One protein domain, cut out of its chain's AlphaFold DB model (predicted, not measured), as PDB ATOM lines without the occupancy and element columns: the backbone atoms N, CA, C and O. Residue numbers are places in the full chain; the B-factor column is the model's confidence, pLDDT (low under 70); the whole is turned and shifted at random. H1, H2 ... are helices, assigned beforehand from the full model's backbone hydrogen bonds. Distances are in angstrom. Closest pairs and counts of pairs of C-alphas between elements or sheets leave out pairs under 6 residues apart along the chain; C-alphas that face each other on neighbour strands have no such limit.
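This is residues 2 to 143 of the 338 residues of an uncharacterized protein of Enterococcus avium (UniProt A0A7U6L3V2). A cluster of crossed helices: the long H8 crosses H2 at its middle and has the short helices H4 and H5 on another side, while H6 and H7 make a second crossed pair beside them. H1 sits out at one end of the longest axis, close to the rest only where its last residues approach the beginning of H8, and the tiny H3 lies in a loop at the other end. The printed part has 142 residues with eight named helices, H1 to H8 in order along it, and no named strand; the class is all helix. It is compact, with a radius of gyration of the C-alphas of 15.7 A, and spans 45 by 34 by 28 A.

H1, residues 2 to 17, is close to but not clearly touching H8, residues 114 to 133; the closest C-alphas, Tyr 17 and Ala 114, are 5.9 A apart. H2, residues 28 to 38, touches H8 at a steep tilt of 40 degrees, the same way, with the C-alphas of Ala 29 and Arg 122 closest at 4.8 A. H3, residues 46 to 49, touches no helix. H4, residues 57 to 66, only just touches H2, with 3 pairs of C-alphas within 8 A; the closest are Leu 37 and Ser 59, 6.8 A apart. With residues 127 to 131 alone, H8 touches H4 about perpendicular, at 86 degrees, closest at the C-alphas of Val 66 and Ala 131, 6.4 A. H5, residues 68 to 71, touches H4 only at the corner, closest at the C-alphas of Glu 64 and Lys 71, 4.6 A. With residues 120 to 127 alone, H8 touches H5, the C-alphas of Thr 69 and Val 124 being closest at 5.7 A. H6, residues 74 to 82, touches H7, residues 96 to 107, at a steep tilt of 51 degrees, opposite ways; the closest C-alphas, Asn 76 and Ala 104, are 4.8 A apart. H7 and H8 are near each other, with 5 pairs of C-alphas within 10 A. Every O i to N i+4 pair is within hydrogen-bond range in H1, H2, H4, H7 and H8, and 4 of 5 are in H6. H3 and H5 are too short for such a pair; of O i to N i+3, 1 of 1 is within range in H3 and 0 of 1 in H5.

H1 begins at C-alpha 2, (-31.576, -7.427, -61.432), and is 21.4 A long from first to last C-alpha. H2 measures 15.8 A, H4 14.6 A and H7 16.9 A. H8 is the longest, 28.0 A, and ends at C-alpha 133, (-18.920, -15.793, -30.176).

The C-alphas farthest apart, those of Glu 15 and Thr 49, are 47.0 A apart. The printed part has no cut, and H6 to H7 is the long link, residues 83 to 95. The mean pLDDT of the printed part is 94.5, and no printed residue is under 70.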
ATOM      1  N   LEU A   2     -32.564  -6.554 -62.098       77.19
ATOM      2  CA  LEU A   2     -31.576  -7.427 -61.432       77.19
ATOM      3  C   LEU A   2     -32.161  -8.306 -60.307       77.19
ATOM      4  O   LEU A   2     -32.010  -9.519 -60.352       77.19
ATOM      5  N   ILE A   3     -32.901  -7.718 -59.358       85.50
ATOM      6  CA  ILE A   3     -33.521  -8.461 -58.241       85.50
ATOM      7  C   ILE A   3     -34.484  -9.544 -58.750       85.50
ATOM      8  O   ILE A   3     -34.464 -10.671 -58.264       85.50
ATOM      9  N   SER A   4     -35.312  -9.211 -59.742       89.12
ATOM     10  CA  SER A   4     -36.269 -10.143 -60.346       89.12
ATOM     11  C   SER A   4     -35.548 -11.303 -61.035       89.12
ATOM     12  O   SER A   4     -35.893 -12.454 -60.790       89.12
ATOM     13  N   SER A   5     -34.504 -11.018 -61.821       90.81
ATOM     14  CA  SER A   5     -33.679 -12.045 -62.466       90.81
ATOM     15  C   SER A   5     -33.000 -12.950 -61.437       90.81
ATOM     16  O   SER A   5     -33.054 -14.169 -61.570       90.81
ATOM     17  N   THR A   6     -32.435 -12.384 -60.363       91.81
ATOM     18  CA  THR A   6     -31.853 -13.161 -59.260       91.81
ATOM     19  C   THR A   6     -32.891 -14.082 -58.622       91.81
ATOM     20  O   THR A   6     -32.605 -15.255 -58.411       91.81
ATOM     21  N   LYS A   7     -34.108 -13.597 -58.349       93.88
ATOM     22  CA  LYS A   7     -35.176 -14.411 -57.745       93.88
ATOM     23  C   LYS A   7     -35.634 -15.553 -58.649       93.88
ATOM     24  O   LYS A   7     -35.860 -16.654 -58.153       93.88
ATOM     25  N   VAL A   8     -35.731 -15.313 -59.955       95.69
ATOM     26  CA  VAL A   8     -36.050 -16.362 -60.935       95.69
ATOM     27  C   VAL A   8     -34.953 -17.425 -60.959       95.69
ATOM     28  O   VAL A   8     -35.263 -18.604 -60.834       95.69
ATOM     29  N   LEU A   9     -33.679 -17.022 -61.017       94.88
ATOM     30  CA  LEU A   9     -32.551 -17.961 -60.968       94.88
ATOM     31  C   LEU A   9     -32.526 -18.770 -59.665       94.88
ATOM     32  O   LEU A   9     -32.325 -19.977 -59.701       94.88
ATOM     33  N   GLN A  10     -32.792 -18.141 -58.517       95.25
ATOM     34  CA  GLN A  10     -32.894 -18.843 -57.231       95.25
ATOM     35  C   GLN A  10     -33.999 -19.904 -57.228       95.25
ATOM     36  O   GLN A  10     -33.819 -20.968 -56.637       95.25
ATOM     37  N   LYS A  11     -35.144 -19.617 -57.861       96.44
ATOM     38  CA  LYS A  11     -36.244 -20.576 -57.981       96.44
ATOM     39  C   LYS A  11     -35.845 -21.757 -58.865       96.44
ATOM     40  O   LYS A  11     -35.965 -22.893 -58.423       96.44
ATOM     41  N   LEU A  12     -35.306 -21.484 -60.054       96.38
ATOM     42  CA  LEU A  12     -34.833 -22.524 -60.973       96.38
ATOM     43  C   LEU A  12     -33.763 -23.404 -60.317       96.38
ATOM     44  O   LEU A  12     -33.835 -24.625 -60.384       96.38
ATOM     45  N   ASN A  13     -32.815 -22.805 -59.594       96.19
ATOM     46  CA  ASN A  13     -31.781 -23.568 -58.902       96.19
ATOM     47  C   ASN A  13     -32.342 -24.423 -57.760       96.19
ATOM     48  O   ASN A  13     -31.839 -25.515 -57.523       96.19
ATOM     49  N   LYS A  14     -33.414 -23.988 -57.085       96.19
ATOM     50  CA  LYS A  14     -34.083 -24.824 -56.079       96.19
ATOM     51  C   LYS A  14     -34.747 -26.043 -56.711       96.19
ATOM     52  O   LYS A  14     -34.677 -27.120 -56.130       96.19
ATOM     53  N   GLU A  15     -35.360 -25.873 -57.879       96.38
ATOM     54  CA  GLU A  15     -36.010 -26.955 -58.625       96.38
ATOM     55  C   GLU A  15     -34.989 -27.947 -59.211       96.38
ATOM     56  O   GLU A  15     -35.214 -29.151 -59.143       96.38
ATOM     57  N   HIS A  16     -33.854 -27.465 -59.732       95.38
ATOM     58  CA  HIS A  16     -32.843 -28.310 -60.385       95.38
ATOM     59  C   HIS A  16     -31.761 -28.867 -59.449       95.38
ATOM     60  O   HIS A  16     -31.297 -29.984 -59.658       95.38
ATOM     61  N   TYR A  17     -31.335 -28.094 -58.448       94.31
ATOM     62  CA  TYR A  17     -30.184 -28.404 -57.588       94.31
ATOM     63  C   TYR A  17     -30.540 -28.508 -56.100       94.31
ATOM     64  O   TYR A  17     -29.647 -28.653 -55.273       94.31
ATOM     65  N   GLY A  18     -31.813 -28.355 -55.723       94.88
ATOM     66  CA  GLY A  18     -32.243 -28.463 -54.327       94.88
ATOM     67  C   GLY A  18     -31.889 -27.260 -53.441       94.88
ATOM     68  O   GLY A  18     -32.325 -27.196 -52.290       94.88
ATOM     69  N   ILE A  19     -31.212 -26.225 -53.955       95.88
ATOM     70  CA  ILE A  19     -30.853 -25.021 -53.185       95.88
ATOM     71  C   ILE A  19     -31.177 -23.711 -53.914       95.88
ATOM     72  O   ILE A  19     -31.013 -23.580 -55.120       95.88
ATOM     73  N   SER A  20     -31.593 -22.688 -53.161       95.31
ATOM     74  CA  SER A  20     -31.948 -21.360 -53.694       95.31
ATOM     75  C   SER A  20     -30.758 -20.390 -53.754       95.31
ATOM     76  O   SER A  20     -30.882 -19.217 -53.389       95.31
ATOM     77  N   LEU A  21     -29.590 -20.865 -54.191       94.00
ATOM     78  CA  LEU A  21     -28.377 -20.053 -54.354       94.00
ATOM     79  C   LEU A  21     -28.075 -19.829 -55.833       94.00
ATOM     80  O   LEU A  21     -28.263 -20.732 -56.636       94.00
ATOM     81  N   VAL A  22     -27.591 -18.636 -56.195       92.50
ATOM     82  CA  VAL A  22     -27.158 -18.325 -57.577       92.50
ATOM     83  C   VAL A  22     -25.667 -18.606 -57.775       92.50
ATOM     84  O   VAL A  22     -25.237 -18.929 -58.875       92.50
ATOM     85  N   ASN A  23     -24.878 -18.485 -56.709       90.44
ATOM     86  CA  ASN A  23     -23.481 -18.898 -56.648       90.44
ATOM     87  C   ASN A  23     -23.128 -19.238 -55.193       90.44
ATOM     88  O   ASN A  23     -23.728 -18.681 -54.273       90.44
ATOM     89  N   ASP A  24     -22.144 -20.107 -55.010       89.88
ATOM     90  CA  ASP A  24     -21.578 -20.485 -53.711       89.88
ATOM     91  C   ASP A  24     -20.323 -19.668 -53.349       89.88
ATOM     92  O   ASP A  24     -19.916 -19.628 -52.196       89.88
ATOM     93  N   ARG A  25     -19.714 -18.959 -54.310       89.06
ATOM     94  CA  ARG A  25     -18.492 -18.156 -54.100       89.06
ATOM     95  C   ARG A  25     -18.683 -16.966 -53.153       89.06
ATOM     96  O   ARG A  25     -17.758 -16.610 -52.423       89.06
ATOM     97  N   THR A  26     -19.834 -16.303 -53.234       90.25
ATOM     98  CA  THR A  26     -20.174 -15.095 -52.455       90.25
ATOM     99  C   THR A  26     -21.509 -15.206 -51.723       90.25
ATOM    100  O   THR A  26     -21.797 -14.382 -50.859       90.25
ATOM    101  N   GLY A  27     -22.318 -16.212 -52.061       90.06
ATOM    102  CA  GLY A  27     -23.573 -16.534 -51.391       90.06
ATOM    103  C   GLY A  27     -23.512 -17.896 -50.703       90.06
ATOM    104  O   GLY A  27     -22.596 -18.679 -50.937       90.06
ATOM    105  N   GLY A  28     -24.512 -18.176 -49.870       94.94
ATOM    106  CA  GLY A  28     -24.589 -19.435 -49.131       94.94
ATOM    107  C   GLY A  28     -23.517 -19.581 -48.060       94.94
ATOM    108  O   GLY A  28     -22.773 -18.645 -47.753       94.94
ATOM    109  N   ALA A  29     -23.428 -20.788 -47.513       97.56
ATOM    110  CA  ALA A  29     -22.560 -21.050 -46.382       97.56
ATOM    111  C   ALA A  29     -21.068 -20.941 -46.729       97.56
ATOM    112  O   ALA A  29     -20.288 -20.472 -45.904       97.56
ATOM    113  N   PHE A  30     -20.649 -21.304 -47.947       97.75
ATOM    114  CA  PHE A  30     -19.245 -21.135 -48.343       97.75
ATOM    115  C   PHE A  30     -18.837 -19.656 -48.425       97.75
ATOM    116  O   PHE A  30     -17.723 -19.303 -48.025       97.75
ATOM    117  N   GLY A  31     -19.738 -18.773 -48.868       97.06
ATOM    118  CA  GLY A  31     -19.531 -17.325 -48.803       97.06
ATOM    119  C   GLY A  31     -19.335 -16.829 -47.364       97.06
ATOM    120  O   GLY A  31     -18.425 -16.035 -47.102       97.06
ATOM    121  N   ASP A  32     -20.125 -17.339 -46.417       98.06
ATOM    122  CA  ASP A  32     -20.015 -16.993 -44.994       98.06
ATOM    123  C   ASP A  32     -18.751 -17.562 -44.328       98.06
ATOM    124  O   ASP A  32     -18.092 -16.859 -43.553       98.06
ATOM    125  N   VAL A  33     -18.338 -18.784 -44.679       98.25
ATOM    126  CA  VAL A  33     -17.031 -19.338 -44.284       98.25
ATOM    127  C   VAL A  33     -15.905 -18.476 -44.849       98.25
ATOM    128  O   VAL A  33     -15.031 -18.047 -44.100       98.25
ATOM    129  N   SER A  34     -15.952 -18.135 -46.139       97.88
ATOM    130  CA  SER A  34     -14.938 -17.292 -46.785       97.88
ATOM    131  C   SER A  34     -14.790 -15.949 -46.066       97.88
ATOM    132  O   SER A  34     -13.690 -15.561 -45.684       97.88
ATOM    133  N   LYS A  35     -15.911 -15.272 -45.785       97.19
ATOM    134  CA  LYS A  35     -15.952 -14.031 -44.995       97.19
ATOM    135  C   LYS A  35     -15.306 -14.195 -43.619       97.19
ATOM    136  O   LYS A  35     -14.599 -13.298 -43.160       97.19
ATOM    137  N   GLN A  36     -15.582 -15.299 -42.932       98.06
ATOM    138  CA  GLN A  36     -15.023 -15.573 -41.609       98.06
ATOM    139  C   GLN A  36     -13.523 -15.835 -41.644       98.06
ATOM    140  O   GLN A  36     -12.829 -15.368 -40.743       98.06
ATOM    141  N   LEU A  37     -13.030 -16.537 -42.664       97.69
ATOM    142  CA  LEU A  37     -11.606 -16.810 -42.846       97.69
ATOM    143  C   LEU A  37     -10.829 -15.533 -43.189       97.69
ATOM    144  O   LEU A  37      -9.830 -15.249 -42.539       97.69
ATOM    145  N   ILE A  38     -11.323 -14.710 -44.125       96.06
ATOM    146  CA  ILE A  38     -10.686 -13.426 -44.501       96.06
ATOM    147  C   ILE A  38     -10.480 -12.534 -43.277       96.06
ATOM    148  O   ILE A  38      -9.445 -11.890 -43.118       96.06
ATOM    149  N   ARG A  39     -11.491 -12.492 -42.410       95.88
ATOM    150  CA  ARG A  39     -11.525 -11.613 -41.240       95.88
ATOM    151  C   ARG A  39     -10.802 -12.198 -40.035       95.88
ATOM    152  O   ARG A  39     -10.778 -11.531 -39.006       95.88
ATOM    153  N   MET A  40     -10.261 -13.412 -40.121       96.62
ATOM    154  CA  MET A  40      -9.647 -14.092 -38.984       96.62
ATOM    155  C   MET A  40      -8.288 -13.497 -38.643       96.62
ATOM    156  O   MET A  40      -7.392 -13.447 -39.475       96.62
ATOM    157  N   ASP A  41      -8.113 -13.093 -37.392       95.19
ATOM    158  CA  ASP A  41      -6.800 -12.750 -36.864       95.19
ATOM    159  C   ASP A  41      -5.986 -14.032 -36.606       95.19
ATOM    160  O   ASP A  41      -6.251 -14.820 -35.684       95.19
ATOM    161  N   ASP A  42      -4.965 -14.247 -37.430       93.00
ATOM    162  CA  ASP A  42      -4.058 -15.384 -37.317       93.00
ATOM    163  C   ASP A  42      -3.012 -15.216 -36.201       93.00
ATOM    164  O   ASP A  42      -2.315 -16.170 -35.854       93.00
ATOM    165  N   GLY A  43      -3.010 -14.075 -35.504       91.38
ATOM    166  CA  GLY A  43      -2.090 -13.764 -34.414       91.38
ATOM    167  C   GLY A  43      -0.681 -13.426 -34.895       91.38
ATOM    168  O   GLY A  43       0.260 -13.533 -34.108       91.38
ATOM    169  N   THR A  44      -0.523 -13.076 -36.173       89.31
ATOM    170  CA  THR A  44       0.712 -12.543 -36.756       89.31
ATOM    171  C   THR A  44       0.506 -11.120 -37.262       89.31
ATOM    172  O   THR A  44      -0.606 -10.595 -37.319       89.31
ATOM    173  N   GLU A  45       1.598 -10.500 -37.695       86.00
ATOM    174  CA  GLU A  45       1.564  -9.210 -38.375       86.00
ATOM    175  C   GLU A  45       1.413  -9.338 -39.897       86.00
ATOM    176  O   GLU A  45       1.591  -8.341 -40.594       86.00
ATOM    177  N   ILE A  46       1.064 -10.518 -40.441       83.62
ATOM    178  CA  ILE A  46       1.008 -10.740 -41.899       83.62
ATOM    179  C   ILE A  46       0.106  -9.725 -42.606       83.62
ATOM    180  O   ILE A  46       0.453  -9.211 -43.659       83.62
ATOM    181  N   ASN A  47      -0.994  -9.323 -41.973       76.94
ATOM    182  CA  ASN A  47      -1.918  -8.328 -42.522       76.94
ATOM    183  C   ASN A  47      -1.316  -6.910 -42.580       76.94
ATOM    184  O   ASN A  47      -1.791  -6.046 -43.312       76.94
ATOM    185  N   GLN A  48      -0.268  -6.647 -41.796       82.44
ATOM    186  CA  GLN A  48       0.443  -5.372 -41.774       82.44
ATOM    187  C   GLN A  48       1.669  -5.367 -42.690       82.44
ATOM    188  O   GLN A  48       2.030  -4.293 -43.183       82.44
ATOM    189  N   THR A  49       2.305  -6.527 -42.872       82.44
ATOM    190  CA  THR A  49       3.586  -6.691 -43.576       82.44
ATOM    191  C   THR A  49       3.436  -7.277 -44.980       82.44
ATOM    192  O   THR A  49       4.297  -7.045 -45.824       82.44
ATOM    193  N   ASN A  50       2.341  -7.987 -45.261       81.75
ATOM    194  CA  ASN A  50       2.075  -8.636 -46.538       81.75
ATOM    195  C   ASN A  50       0.572  -8.642 -46.884       81.75
ATOM    196  O   ASN A  50      -0.146  -9.618 -46.672       81.75
ATOM    197  N   SER A  51       0.108  -7.565 -47.516       80.12
ATOM    198  CA  SER A  51      -1.286  -7.409 -47.955       80.12
ATOM    199  C   SER A  51      -1.703  -8.331 -49.114       80.12
ATOM    200  O   SER A  51      -2.861  -8.290 -49.530       80.12
ATOM    201  N   LYS A  52      -0.793  -9.172 -49.637       90.12
ATOM    202  CA  LYS A  52      -1.094 -10.132 -50.711       90.12
ATOM    203  C   LYS A  52      -1.852 -11.354 -50.211       90.12
ATOM    204  O   LYS A  52      -2.565 -11.973 -50.995       90.12
ATOM    205  N   VAL A  53      -1.687 -11.727 -48.945       92.75
ATOM    206  CA  VAL A  53      -2.260 -12.954 -48.379       92.75
ATOM    207  C   VAL A  53      -3.586 -12.625 -47.703       92.75
ATOM    208  O   VAL A  53      -3.626 -11.930 -46.692       92.75
ATOM    209  N   TRP A  54      -4.691 -13.123 -48.259       93.94
ATOM    210  CA  TRP A  54      -6.026 -12.864 -47.705       93.94
ATOM    211  C   TRP A  54      -6.348 -13.795 -46.530       93.94
ATOM    212  O   TRP A  54      -6.915 -13.364 -45.522       93.94
ATOM    213  N   VAL A  55      -5.967 -15.069 -46.661       95.25
ATOM    214  CA  VAL A  55      -6.100 -16.114 -45.639       95.25
ATOM    215  C   VAL A  55      -4.777 -16.871 -45.583       95.25
ATOM    216  O   VAL A  55      -4.401 -17.514 -46.559       95.25
ATOM    217  N   SER A  56      -4.075 -16.774 -44.458       94.81
ATOM    218  CA  SER A  56      -2.818 -17.496 -44.242       94.81
ATOM    219  C   SER A  56      -3.069 -18.966 -43.905       94.81
ATOM    220  O   SER A  56      -4.124 -19.319 -43.366       94.81
ATOM    221  N   LYS A  57      -2.069 -19.823 -44.115       94.69
ATOM    222  CA  LYS A  57      -2.057 -21.218 -43.653       94.69
ATOM    223  C   LYS A  57      -2.350 -21.296 -42.156       94.69
ATOM    224  O   LYS A  57      -3.201 -22.070 -41.730       94.69
ATOM    225  N   ARG A  58      -1.766 -20.388 -41.367       95.25
ATOM    226  CA  ARG A  58      -2.029 -20.269 -39.926       95.25
ATOM    227  C   ARG A  58      -3.493 -19.943 -39.604       95.25
ATOM    228  O   ARG A  58      -4.016 -20.401 -38.587       95.25
ATOM    229  N   SER A  59      -4.173 -19.161 -40.446       96.00
ATOM    230  CA  SER A  59      -5.618 -18.919 -40.308       96.00
ATOM    231  C   SER A  59      -6.414 -20.213 -40.498       96.00
ATOM    232  O   SER A  59      -7.350 -20.471 -39.743       96.00
ATOM    233  N   LEU A  60      -6.036 -21.046 -41.473       97.38
ATOM    234  CA  LEU A  60      -6.683 -22.341 -41.706       97.38
ATOM    235  C   LEU A  60      -6.427 -23.318 -40.559       97.38
ATOM    236  O   LEU A  60      -7.386 -23.885 -40.048       97.38
ATOM    237  N   GLU A  61      -5.193 -23.417 -40.067       97.00
ATOM    238  CA  GLU A  61      -4.852 -24.254 -38.906       97.00
ATOM    239  C   GLU A  61      -5.687 -23.872 -37.669       97.00
ATOM    240  O   GLU A  61      -6.219 -24.728 -36.957       97.00
ATOM    241  N   LYS A  62      -5.869 -22.564 -37.422       97.88
ATOM    242  CA  LYS A  62      -6.762 -22.072 -36.361       97.88
ATOM    243  C   LYS A  62      -8.225 -22.434 -36.613       97.88
ATOM    244  O   LYS A  62      -8.929 -22.779 -35.662       97.88
ATOM    245  N   ALA A  63      -8.691 -22.333 -37.855       98.44
ATOM    246  CA  ALA A  63     -10.050 -22.704 -38.231       98.44
ATOM    247  C   ALA A  63     -10.298 -24.206 -38.001       98.44
ATOM    248  O   ALA A  63     -11.291 -24.572 -37.377       98.44
ATOM    249  N   GLU A  64      -9.369 -25.072 -38.410       98.44
ATOM    250  CA  GLU A  64      -9.415 -26.522 -38.184       98.44
ATOM    251  C   GLU A  64      -9.384 -26.876 -36.693       98.44
ATOM    252  O   GLU A  64     -10.082 -27.788 -36.248       98.44
ATOM    253  N   ALA A  65      -8.625 -26.134 -35.883       98.31
ATOM    254  CA  ALA A  65      -8.562 -26.358 -34.440       98.31
ATOM    255  C   ALA A  65      -9.911 -26.144 -33.728       98.31
ATOM    256  O   ALA A  65     -10.140 -26.722 -32.662       98.31
ATOM    257  N   VAL A  66     -10.809 -25.331 -34.297       98.44
ATOM    258  CA  VAL A  66     -12.114 -25.002 -33.699       98.44
ATOM    259  C   VAL A  66     -13.315 -25.538 -34.481       98.44
ATOM    260  O   VAL A  66     -14.429 -25.493 -33.960       98.44
ATOM    261  N   SER A  67     -13.105 -26.062 -35.692       98.69
ATOM    262  CA  SER A  67     -14.135 -26.641 -36.559       98.69
ATOM    263  C   SER A  67     -13.847 -28.125 -36.804       98.69
ATOM    264  O   SER A  67     -13.061 -28.466 -37.691       98.69
ATOM    265  N   PRO A  68     -14.489 -29.040 -36.050       98.62
ATOM    266  CA  PRO A  68     -14.381 -30.476 -36.297       98.62
ATOM    267  C   PRO A  68     -14.730 -30.873 -37.735       98.62
ATOM    268  O   PRO A  68     -14.145 -31.811 -38.275       98.62
ATOM    269  N   THR A  69     -15.663 -30.157 -38.368       98.62
ATOM    270  CA  THR A  69     -16.064 -30.424 -39.750       98.62
ATOM    271  C   THR A  69     -14.970 -30.031 -40.735       98.62
ATOM    272  O   THR A  69     -14.623 -30.844 -41.588       98.62
ATOM    273  N   LEU A  70     -14.353 -28.854 -40.595       98.44
ATOM    274  CA  LEU A  70     -13.215 -28.473 -41.437       98.44
ATOM    275  C   LEU A  70     -12.007 -29.390 -41.197       98.44
ATOM    276  O   LEU A  70     -11.391 -29.868 -42.143       98.44
ATOM    277  N   LYS A  71     -11.742 -29.744 -39.934       98.56
ATOM    278  CA  LYS A  71     -10.680 -30.688 -39.559       98.56
ATOM    279  C   LYS A  71     -10.851 -32.072 -40.190       98.56
ATOM    280  O   LYS A  71      -9.861 -32.755 -40.439       98.56
ATOM    281  N   SER A  72     -12.086 -32.491 -40.479       98.44
ATOM    282  CA  SER A  72     -12.352 -33.775 -41.142       98.44
ATOM    283  C   SER A  72     -11.742 -33.876 -42.548       98.44
ATOM    284  O   SER A  72     -11.519 -34.986 -43.026       98.44
ATOM    285  N   ILE A  73     -11.418 -32.740 -43.180       98.19
ATOM    286  CA  ILE A  73     -10.776 -32.665 -44.499       98.19
ATOM    287  C   ILE A  73      -9.336 -32.134 -44.439       98.19
ATOM    288  O   ILE A  73      -8.783 -31.757 -45.470       98.19
ATOM    289  N   ALA A  74      -8.704 -32.125 -43.260       97.62
ATOM    290  CA  ALA A  74      -7.381 -31.526 -43.056       97.62
ATOM    291  C   ALA A  74      -6.305 -32.079 -44.000       97.62
ATOM    292  O   ALA A  74      -5.484 -31.334 -44.520       97.62
ATOM    293  N   LYS A  75      -6.352 -33.381 -44.317       97.38
ATOM    294  CA  LYS A  75      -5.445 -33.993 -45.302       97.38
ATOM    295  C   LYS A  75      -5.583 -33.360 -46.694       97.38
ATOM    296  O   LYS A  75      -4.593 -33.194 -47.398       97.38
ATOM    297  N   ASN A  76      -6.803 -33.023 -47.106       98.00
ATOM    298  CA  ASN A  76      -7.066 -32.380 -48.393       98.00
ATOM    299  C   ASN A  76      -6.705 -30.889 -48.367       98.00
ATOM    300  O   ASN A  76      -6.303 -30.349 -49.392       98.00
ATOM    301  N   ILE A  77      -6.814 -30.234 -47.209       97.19
ATOM    302  CA  ILE A  77      -6.320 -28.864 -47.024       97.19
ATOM    303  C   ILE A  77      -4.786 -28.844 -47.077       97.19
ATOM    304  O   ILE A  77      -4.219 -28.012 -47.773       97.19
ATOM    305  N   ASP A  78      -4.103 -29.795 -46.439       96.00
ATOM    306  CA  ASP A  78      -2.643 -29.938 -46.512       96.00
ATOM    307  C   ASP A  78      -2.157 -30.223 -47.945       96.00
ATOM    308  O   ASP A  78      -1.178 -29.636 -48.416       96.00
ATOM    309  N   TRP A  79      -2.913 -31.035 -48.694       95.94
ATOM    310  CA  TRP A  79      -2.665 -31.287 -50.115       95.94
ATOM    311  C   TRP A  79      -2.623 -30.000 -50.954       95.94
ATOM    312  O   TRP A  79      -1.821 -29.929 -51.886       95.94
ATOM    313  N   ILE A  80      -3.397 -28.958 -50.615       96.19
ATOM    314  CA  ILE A  80      -3.320 -27.661 -51.307       96.19
ATOM    315  C   ILE A  80      -1.878 -27.134 -51.294       96.19
ATOM    316  O   ILE A  80      -1.391 -26.662 -52.320       96.19
ATOM    317  N   TYR A  81      -1.177 -27.254 -50.167       94.50
ATOM    318  CA  TYR A  81       0.169 -26.710 -49.994       94.50
ATOM    319  C   TYR A  81       1.261 -27.622 -50.553       94.50
ATOM    320  O   TYR A  81       2.224 -27.135 -51.140       94.50
ATOM    321  N   HIS A  82       1.112 -28.939 -50.398       92.38
ATOM    322  CA  HIS A  82       2.212 -29.881 -50.637       92.38
ATOM    323  C   HIS A  82       1.983 -30.876 -51.782       92.38
ATOM    324  O   HIS A  82       2.913 -31.572 -52.177       92.38
ATOM    325  N   GLY A  83       0.771 -30.954 -52.333       88.88
ATOM    326  CA  GLY A  83       0.410 -31.924 -53.372       88.88
ATOM    327  C   GLY A  83      -0.313 -31.336 -54.583       88.88
ATOM    328  O   GLY A  83      -0.701 -32.094 -55.473       88.88
ATOM    329  N   SER A  84      -0.499 -30.017 -54.629       90.69
ATOM    330  CA  SER A  84      -1.284 -29.334 -55.655       90.69
ATOM    331  C   SER A  84      -0.494 -28.221 -56.357       90.69
ATOM    332  O   SER A  84       0.478 -27.702 -55.799       90.69
ATOM    333  N   PRO A  85      -0.937 -27.775 -57.547       89.88
ATOM    334  CA  PRO A  85      -0.360 -26.608 -58.210       89.88
ATOM    335  C   PRO A  85      -0.777 -25.269 -57.570       89.88
ATOM    336  O   PRO A  85      -0.353 -24.222 -58.051       89.88
ATOM    337  N   TRP A  86      -1.616 -25.270 -56.525       91.94
ATOM    338  CA  TRP A  86      -2.185 -24.047 -55.951       91.94
ATOM    339  C   TRP A  86      -1.172 -23.192 -55.183       91.94
ATOM    340  O   TRP A  86      -1.276 -21.967 -55.229       91.94
ATOM    341  N   SER A  87      -0.238 -23.810 -54.452       87.38
ATOM    342  CA  SER A  87       0.553 -23.108 -53.423       87.38
ATOM    343  C   SER A  87       2.072 -23.290 -53.517       87.38
ATOM    344  O   SER A  87       2.805 -22.424 -53.049       87.38
ATOM    345  N   GLY A  88       2.596 -24.362 -54.117       84.44
ATOM    346  CA  GLY A  88       4.051 -24.589 -54.157       84.44
ATOM    347  C   GLY A  88       4.735 -24.626 -52.775       84.44
ATOM    348  O   GLY A  88       5.952 -24.488 -52.708       84.44
ATOM    349  N   GLY A  89       3.966 -24.797 -51.693       88.44
ATOM    350  CA  GLY A  89       4.420 -24.801 -50.300       88.44
ATOM    351  C   GLY A  89       4.183 -23.500 -49.524       88.44
ATOM    352  O   GLY A  89       4.295 -23.517 -48.301       88.44
ATOM    353  N   GLU A  90       3.817 -22.406 -50.193       91.06
ATOM    354  CA  GLU A  90       3.700 -21.063 -49.607       91.06
ATOM    355  C   GLU A  90       2.242 -20.618 -49.409       91.06
ATOM    356  O   GLU A  90       1.298 -21.234 -49.911       91.06
ATOM    357  N   ASP A  91       2.030 -19.510 -48.697       93.25
ATOM    358  CA  ASP A  91       0.705 -18.895 -48.612       93.25
ATOM    359  C   ASP A  91       0.154 -18.510 -49.996       93.25
ATOM    360  O   ASP A  91       0.846 -17.935 -50.841       93.25
ATOM    361  N   ILE A  92      -1.133 -18.792 -50.216       94.19
ATOM    362  CA  ILE A  92      -1.801 -18.506 -51.487       94.19
ATOM    363  C   ILE A  92      -2.196 -17.031 -51.538       94.19
ATOM    364  O   ILE A  92      -2.936 -16.528 -50.688       94.19
ATOM    365  N   ALA A  93      -1.728 -16.338 -52.574       92.31
ATOM    366  CA  ALA A  93      -1.996 -14.923 -52.760       92.31
ATOM    367  C   ALA A  93      -3.421 -14.649 -53.277       92.31
ATOM    368  O   ALA A  93      -3.949 -15.357 -54.139       92.31
ATOM    369  N   GLY A  94      -4.013 -13.562 -52.789       92.38
ATOM    370  CA  GLY A  94      -5.321 -13.080 -53.205       92.38
ATOM    371  C   GLY A  94      -6.465 -13.997 -52.786       92.38
ATOM    372  O   GLY A  94      -6.412 -14.722 -51.793       92.38
ATOM    373  N   ASP A  95      -7.524 -13.980 -53.586       92.06
ATOM    374  CA  ASP A  95      -8.727 -14.768 -53.348       92.06
ATOM    375  C   ASP A  95      -8.632 -16.213 -53.875       92.06
ATOM    376  O   ASP A  95      -9.587 -16.987 -53.767       92.06
ATOM    377  N   ILE A  96      -7.465 -16.597 -54.409       94.00
ATOM    378  CA  ILE A  96      -7.208 -17.920 -54.991       94.00
ATOM    379  C   ILE A  96      -7.355 -19.039 -53.958       94.00
ATOM    380  O   ILE A  96      -7.809 -20.133 -54.295       94.00
ATOM    381  N   ILE A  97      -7.086 -18.748 -52.683       95.62
ATOM    382  CA  ILE A  97      -7.263 -19.701 -51.584       95.62
ATOM    383  C   ILE A  97      -8.680 -20.289 -51.528       95.62
ATOM    384  O   ILE A  97      -8.848 -21.461 -51.202       95.62
ATOM    385  N   PHE A  98      -9.712 -19.525 -51.903       96.19
ATOM    386  CA  PHE A  98     -11.079 -20.045 -51.906       96.19
ATOM    387  C   PHE A  98     -11.290 -21.076 -53.006       96.19
ATOM    388  O   PHE A  98     -12.002 -22.043 -52.776       96.19
ATOM    389  N   TRP A  99     -10.652 -20.936 -54.169       95.88
ATOM    390  CA  TRP A  99     -10.696 -21.972 -55.204       95.88
ATOM    391  C   TRP A  99      -9.997 -23.248 -54.738       95.88
ATOM    392  O   TRP A  99     -10.567 -24.331 -54.868       95.88
ATOM    393  N   ALA A 100      -8.837 -23.109 -54.098       96.88
ATOM    394  CA  ALA A 100      -8.108 -24.238 -53.537       96.88
ATOM    395  C   ALA A 100      -8.900 -24.963 -52.429       96.88
ATOM    396  O   ALA A 100      -8.957 -26.189 -52.409       96.88
ATOM    397  N   LEU A 101      -9.589 -24.228 -51.545       97.12
ATOM    398  CA  LEU A 101     -10.451 -24.817 -50.510       97.12
ATOM    399  C   LEU A 101     -11.649 -25.577 -51.092       97.12
ATOM    400  O   LEU A 101     -12.040 -26.612 -50.550       97.12
ATOM    401  N   ARG A 102     -12.236 -25.085 -52.192       96.38
ATOM    402  CA  ARG A 102     -13.300 -25.814 -52.900       96.38
ATOM    403  C   ARG A 102     -12.769 -27.114 -53.484       96.38
ATOM    404  O   ARG A 102     -13.429 -28.136 -53.349       96.38
ATOM    405  N   ASP A 103     -11.575 -27.085 -54.066       96.06
ATOM    406  CA  ASP A 103     -10.923 -28.266 -54.630       96.06
ATOM    407  C   ASP A 103     -10.573 -29.304 -53.547       96.06
ATOM    408  O   ASP A 103     -10.884 -30.487 -53.683       96.06
ATOM    409  N   ALA A 104     -10.059 -28.863 -52.395       96.88
ATOM    410  CA  ALA A 104      -9.839 -29.742 -51.246       96.88
ATOM    411  C   ALA A 104     -11.137 -30.405 -50.758       96.88
ATOM    412  O   ALA A 104     -11.178 -31.619 -50.544       96.88
ATOM    413  N   ALA A 105     -12.220 -29.637 -50.617       97.19
ATOM    414  CA  ALA A 105     -13.522 -30.181 -50.243       97.19
ATOM    415  C   ALA A 105     -14.098 -31.114 -51.327       97.19
ATOM    416  O   ALA A 105     -14.741 -32.115 -51.001       97.19
ATOM    417  N   ALA A 106     -13.849 -30.830 -52.607       96.56
ATOM    418  CA  ALA A 106     -14.240 -31.694 -53.715       96.56
ATOM    419  C   ALA A 106     -13.505 -33.037 -53.675       96.56
ATOM    420  O   ALA A 106     -14.146 -34.082 -53.763       96.56
ATOM    421  N   GLN A 107     -12.192 -33.026 -53.438       96.25
ATOM    422  CA  GLN A 107     -11.398 -34.244 -53.264       96.25
ATOM    423  C   GLN A 107     -11.781 -35.043 -52.021       96.25
ATOM    424  O   GLN A 107     -11.706 -36.270 -52.029       96.25
ATOM    425  N   ALA A 108     -12.236 -34.368 -50.967       97.12
ATOM    426  CA  ALA A 108     -12.828 -35.020 -49.804       97.12
ATOM    427  C   ALA A 108     -14.246 -35.572 -50.070       97.12
ATOM    428  O   ALA A 108     -14.836 -36.212 -49.201       97.12
ATOM    429  N   GLY A 109     -14.796 -35.358 -51.270       96.94
ATOM    430  CA  GLY A 109     -16.067 -35.921 -51.716       96.94
ATOM    431  C   GLY A 109     -17.303 -35.091 -51.368       96.94
ATOM    432  O   GLY A 109     -18.403 -35.636 -51.445       96.94
ATOM    433  N   TYR A 110     -17.147 -33.812 -51.003       96.31
ATOM    434  CA  TYR A 110     -18.260 -32.935 -50.608       96.31
ATOM    435  C   TYR A 110     -18.868 -32.114 -51.754       96.31
ATOM    436  O   TYR A 110     -19.952 -31.576 -51.570       96.31
ATOM    437  N   TYR A 111     -18.229 -32.054 -52.929       93.44
ATOM    438  CA  TYR A 111     -18.762 -31.399 -54.138       93.44
ATOM    439  C   TYR A 111     -19.397 -32.407 -55.110       93.44
ATOM    440  O   TYR A 111     -18.989 -32.519 -56.265       93.44
ATOM    441  N   LYS A 112     -20.377 -33.185 -54.638       91.44
ATOM    442  CA  LYS A 112     -21.137 -34.132 -55.482       91.44
ATOM    443  C   LYS A 112     -22.451 -33.541 -55.968       91.44
ATOM    444  O   LYS A 112     -22.781 -33.640 -57.146       91.44
ATOM    445  N   ASP A 113     -23.165 -32.895 -55.059       94.06
ATOM    446  CA  ASP A 113     -24.388 -32.156 -55.326       94.06
ATOM    447  C   ASP A 113     -24.443 -30.891 -54.462       94.06
ATOM    448  O   ASP A 113     -23.673 -30.709 -53.509       94.06
ATOM    449  N   ALA A 114     -25.334 -29.977 -54.836       93.88
ATOM    450  CA  ALA A 114     -25.378 -28.650 -54.248       93.88
ATOM    451  C   ALA A 114     -25.913 -28.659 -52.803       93.88
ATOM    452  O   ALA A 114     -25.459 -27.855 -51.989       93.88
ATOM    453  N   GLU A 115     -26.822 -29.577 -52.456       95.50
ATOM    454  CA  GLU A 115     -27.363 -29.700 -51.097       95.50
ATOM    455  C   GLU A 115     -26.305 -30.227 -50.127       95.50
ATOM    456  O   GLU A 115     -26.109 -29.643 -49.059       95.50
ATOM    457  N   GLN A 116     -25.575 -31.277 -50.514       95.69
ATOM    458  CA  GLN A 116     -24.485 -31.835 -49.718       95.69
ATOM    459  C   GLN A 116     -23.362 -30.813 -49.513       95.69
ATOM    460  O   GLN A 116     -22.888 -30.635 -48.387       95.69
ATOM    461  N   THR A 117     -22.969 -30.115 -50.583       96.69
ATOM    462  CA  THR A 117     -21.929 -29.075 -50.537       96.69
ATOM    463  C   THR A 117     -22.317 -27.967 -49.559       96.69
ATOM    464  O   THR A 117     -21.552 -27.603 -48.665       96.69
ATOM    465  N   GLU A 118     -23.534 -27.440 -49.699       97.69
ATOM    466  CA  GLU A 118     -24.046 -26.362 -48.856       97.69
ATOM    467  C   GLU A 118     -24.196 -26.807 -47.392       97.69
ATOM    468  O   GLU A 118     -23.858 -26.050 -46.482       97.69
ATOM    469  N   ALA A 119     -24.651 -28.038 -47.139       97.44
ATOM    470  CA  ALA A 119     -24.772 -28.582 -45.788       97.44
ATOM    471  C   ALA A 119     -23.409 -28.718 -45.088       97.44
ATOM    472  O   ALA A 119     -23.289 -28.366 -43.910       97.44
ATOM    473  N   PHE A 120     -22.379 -29.178 -45.807       98.38
ATOM    474  CA  PHE A 120     -21.011 -29.255 -45.289       98.38
ATOM    475  C   PHE A 120     -20.510 -27.874 -44.851       98.38
ATOM    476  O   PHE A 120     -20.147 -27.681 -43.687       98.38
ATOM    477  N   TRP A 121     -20.567 -26.883 -45.747       98.31
ATOM    478  CA  TRP A 121     -20.095 -25.535 -45.434       98.31
ATOM    479  C   TRP A 121     -20.924 -24.853 -44.354       98.31
ATOM    480  O   TRP A 121     -20.370 -24.111 -43.551       98.31
ATOM    481  N   ARG A 122     -22.229 -25.133 -44.267       98.56
ATOM    482  CA  ARG A 122     -23.098 -24.585 -43.214       98.56
ATOM    483  C   ARG A 122     -22.691 -25.058 -41.832       98.56
ATOM    484  O   ARG A 122     -22.771 -24.301 -40.862       98.56
ATOM    485  N   LYS A 123     -22.239 -26.306 -41.733       98.62
ATOM    486  CA  LYS A 123     -21.725 -26.848 -40.481       98.62
ATOM    487  C   LYS A 123     -20.396 -26.190 -40.102       98.62
ATOM    488  O   LYS A 123     -20.254 -25.765 -38.958       98.62
ATOM    489  N   VAL A 124     -19.486 -26.006 -41.063       98.75
ATOM    490  CA  VAL A 124     -18.239 -25.242 -40.860       98.75
ATOM    491  C   VAL A 124     -18.537 -23.804 -40.417       98.75
ATOM    492  O   VAL A 124     -18.011 -23.359 -39.399       98.75
ATOM    493  N   ASP A 125     -19.428 -23.093 -41.112       98.69
ATOM    494  CA  ASP A 125     -19.855 -21.731 -40.764       98.69
ATOM    495  C   ASP A 125     -20.382 -21.646 -39.324       98.69
ATOM    496  O   ASP A 125     -19.962 -20.785 -38.550       98.69
ATOM    497  N   SER A 126     -21.253 -22.579 -38.935       98.81
ATOM    498  CA  SER A 126     -21.838 -22.618 -37.590       98.81
ATOM    499  C   SER A 126     -20.780 -22.832 -36.498       98.81
ATOM    500  O   SER A 126     -20.827 -22.189 -35.442       98.81
ATOM    501  N   GLU A 127     -19.810 -23.716 -36.746       98.88
ATOM    502  CA  GLU A 127     -18.698 -24.006 -35.834       98.88
ATOM    503  C   GLU A 127     -17.770 -22.787 -35.680       98.88
ATOM    504  O   GLU A 127     -17.483 -22.367 -34.554       98.88
ATOM    505  N   LEU A 128     -17.376 -22.151 -36.791       98.81
ATOM    506  CA  LEU A 128     -16.556 -20.933 -36.782       98.81
ATOM    507  C   LEU A 128     -17.284 -19.762 -36.109       98.81
ATOM    508  O   LEU A 128     -16.717 -19.090 -35.244       98.81
ATOM    509  N   SER A 129     -18.566 -19.565 -36.423       98.62
ATOM    510  CA  SER A 129     -19.406 -18.529 -35.820       98.62
ATOM    511  C   SER A 129     -19.492 -18.693 -34.302       98.62
ATOM    512  O   SER A 129     -19.429 -17.711 -33.557       98.62
ATOM    513  N   THR A 130     -19.596 -19.934 -33.823       98.75
ATOM    514  CA  THR A 130     -19.584 -20.256 -32.390       98.75
ATOM    515  C   THR A 130     -18.222 -19.959 -31.761       98.75
ATOM    516  O   THR A 130     -18.153 -19.373 -30.681       98.75
ATOM    517  N   ALA A 131     -17.127 -20.293 -32.446       98.62
ATOM    518  CA  ALA A 131     -15.778 -20.001 -31.974       98.62
ATOM    519  C   ALA A 131     -15.500 -18.488 -31.869       98.62
ATOM    520  O   ALA A 131     -14.874 -18.056 -30.898       98.62
ATOM    521  N   TYR A 132     -16.021 -17.672 -32.792       98.50
ATOM    522  CA  TYR A 132     -15.993 -16.209 -32.676       98.50
ATOM    523  C   TYR A 132     -16.816 -15.699 -31.485       98.50
ATOM    524  O   TYR A 132     -16.328 -14.865 -30.724       98.50
ATOM    525  N   LYS A 133     -18.047 -16.198 -31.298       98.19
ATOM    526  CA  LYS A 133     -18.920 -15.793 -30.176       98.19
ATOM    527  C   LYS A 133     -18.291 -16.091 -28.815       98.19
ATOM    528  O   LYS A 133     -18.394 -15.274 -27.907       98.19
ATOM    529  N   ASN A 134     -17.597 -17.219 -28.700       97.62
ATOM    530  CA  ASN A 134     -16.968 -17.662 -27.456       97.62
ATOM    531  C   ASN A 134     -15.526 -17.140 -27.288       97.62
ATOM    532  O   ASN A 134     -14.813 -17.595 -26.398       97.62
ATOM    533  N   GLY A 135     -15.067 -16.232 -28.158       97.25
ATOM    534  CA  GLY A 135     -13.750 -15.592 -28.063       97.25
ATOM    535  C   GLY A 135     -12.549 -16.471 -28.436       97.25
ATOM    536  O   GLY A 135     -11.411 -16.030 -28.279       97.25
ATOM    537  N   LYS A 136     -12.773 -17.689 -28.950       97.56
ATOM    538  CA  LYS A 136     -11.704 -18.587 -29.430       97.56
ATOM    539  C   LYS A 136     -11.067 -18.081 -30.726       97.56
ATOM    540  O   LYS A 136      -9.883 -18.307 -30.954       97.56
ATOM    541  N   LEU A 137     -11.847 -17.388 -31.557       98.19
ATOM    542  CA  LEU A 137     -11.376 -16.678 -32.745       98.19
ATOM    543  C   LEU A 137     -11.556 -15.169 -32.567       98.19
ATOM    544  O   LEU A 137     -12.536 -14.711 -31.979       98.19
ATOM    545  N   LYS A 138     -10.619 -14.391 -33.113       97.12
ATOM    546  CA  LYS A 138     -10.642 -12.923 -33.112       97.12
ATOM    547  C   LYS A 138     -10.660 -12.400 -34.540       97.12
ATOM    548  O   LYS A 138     -10.208 -13.083 -35.455       97.12
ATOM    549  N   LYS A 139     -11.221 -11.205 -34.725       95.56
ATOM    550  CA  LYS A 139     -11.286 -10.546 -36.032       95.56
ATOM    551  C   LYS A 139     -10.127  -9.572 -36.204       95.56
ATOM    552  O   LYS A 139      -9.781  -8.879 -35.250       95.56
ATOM    553  N   LYS A 140      -9.604  -9.474 -37.425       93.62
ATOM    554  CA  LYS A 140      -8.683  -8.408 -37.839       93.62
ATOM    555  C   LYS A 140      -9.362  -7.039 -37.694       93.62
ATOM    556  O   LYS A 140     -10.580  -6.917 -37.856       93.62
ATOM    557  N   ASN A 141      -8.571  -6.005 -37.417       91.56
ATOM    558  CA  ASN A 141      -9.042  -4.620 -37.365       91.56
ATOM    559  C   ASN A 141      -8.779  -3.909 -38.699       91.56
ATOM    560  O   ASN A 141      -7.802  -3.177 -38.849       91.56
ATOM    561  N   GLU A 142      -9.652  -4.151 -39.671       93.88
ATOM    562  CA  GLU A 142      -9.544  -3.640 -41.039       93.88
ATOM    563  C   GLU A 142     -10.889  -3.084 -41.517       93.88
ATOM    564  O   GLU A 142     -11.956  -3.387 -40.975       93.88
ATOM    565  N   ILE A 143     -10.841  -2.262 -42.560       94.69
ATOM    566  CA  ILE A 143     -12.020  -1.776 -43.274       94.69
ATOM    567  C   ILE A 143     -12.363  -2.812 -44.344       94.69
ATOM    568  O   ILE A 143     -11.461  -3.318 -44.996       94.69
TER     569      ILE A 143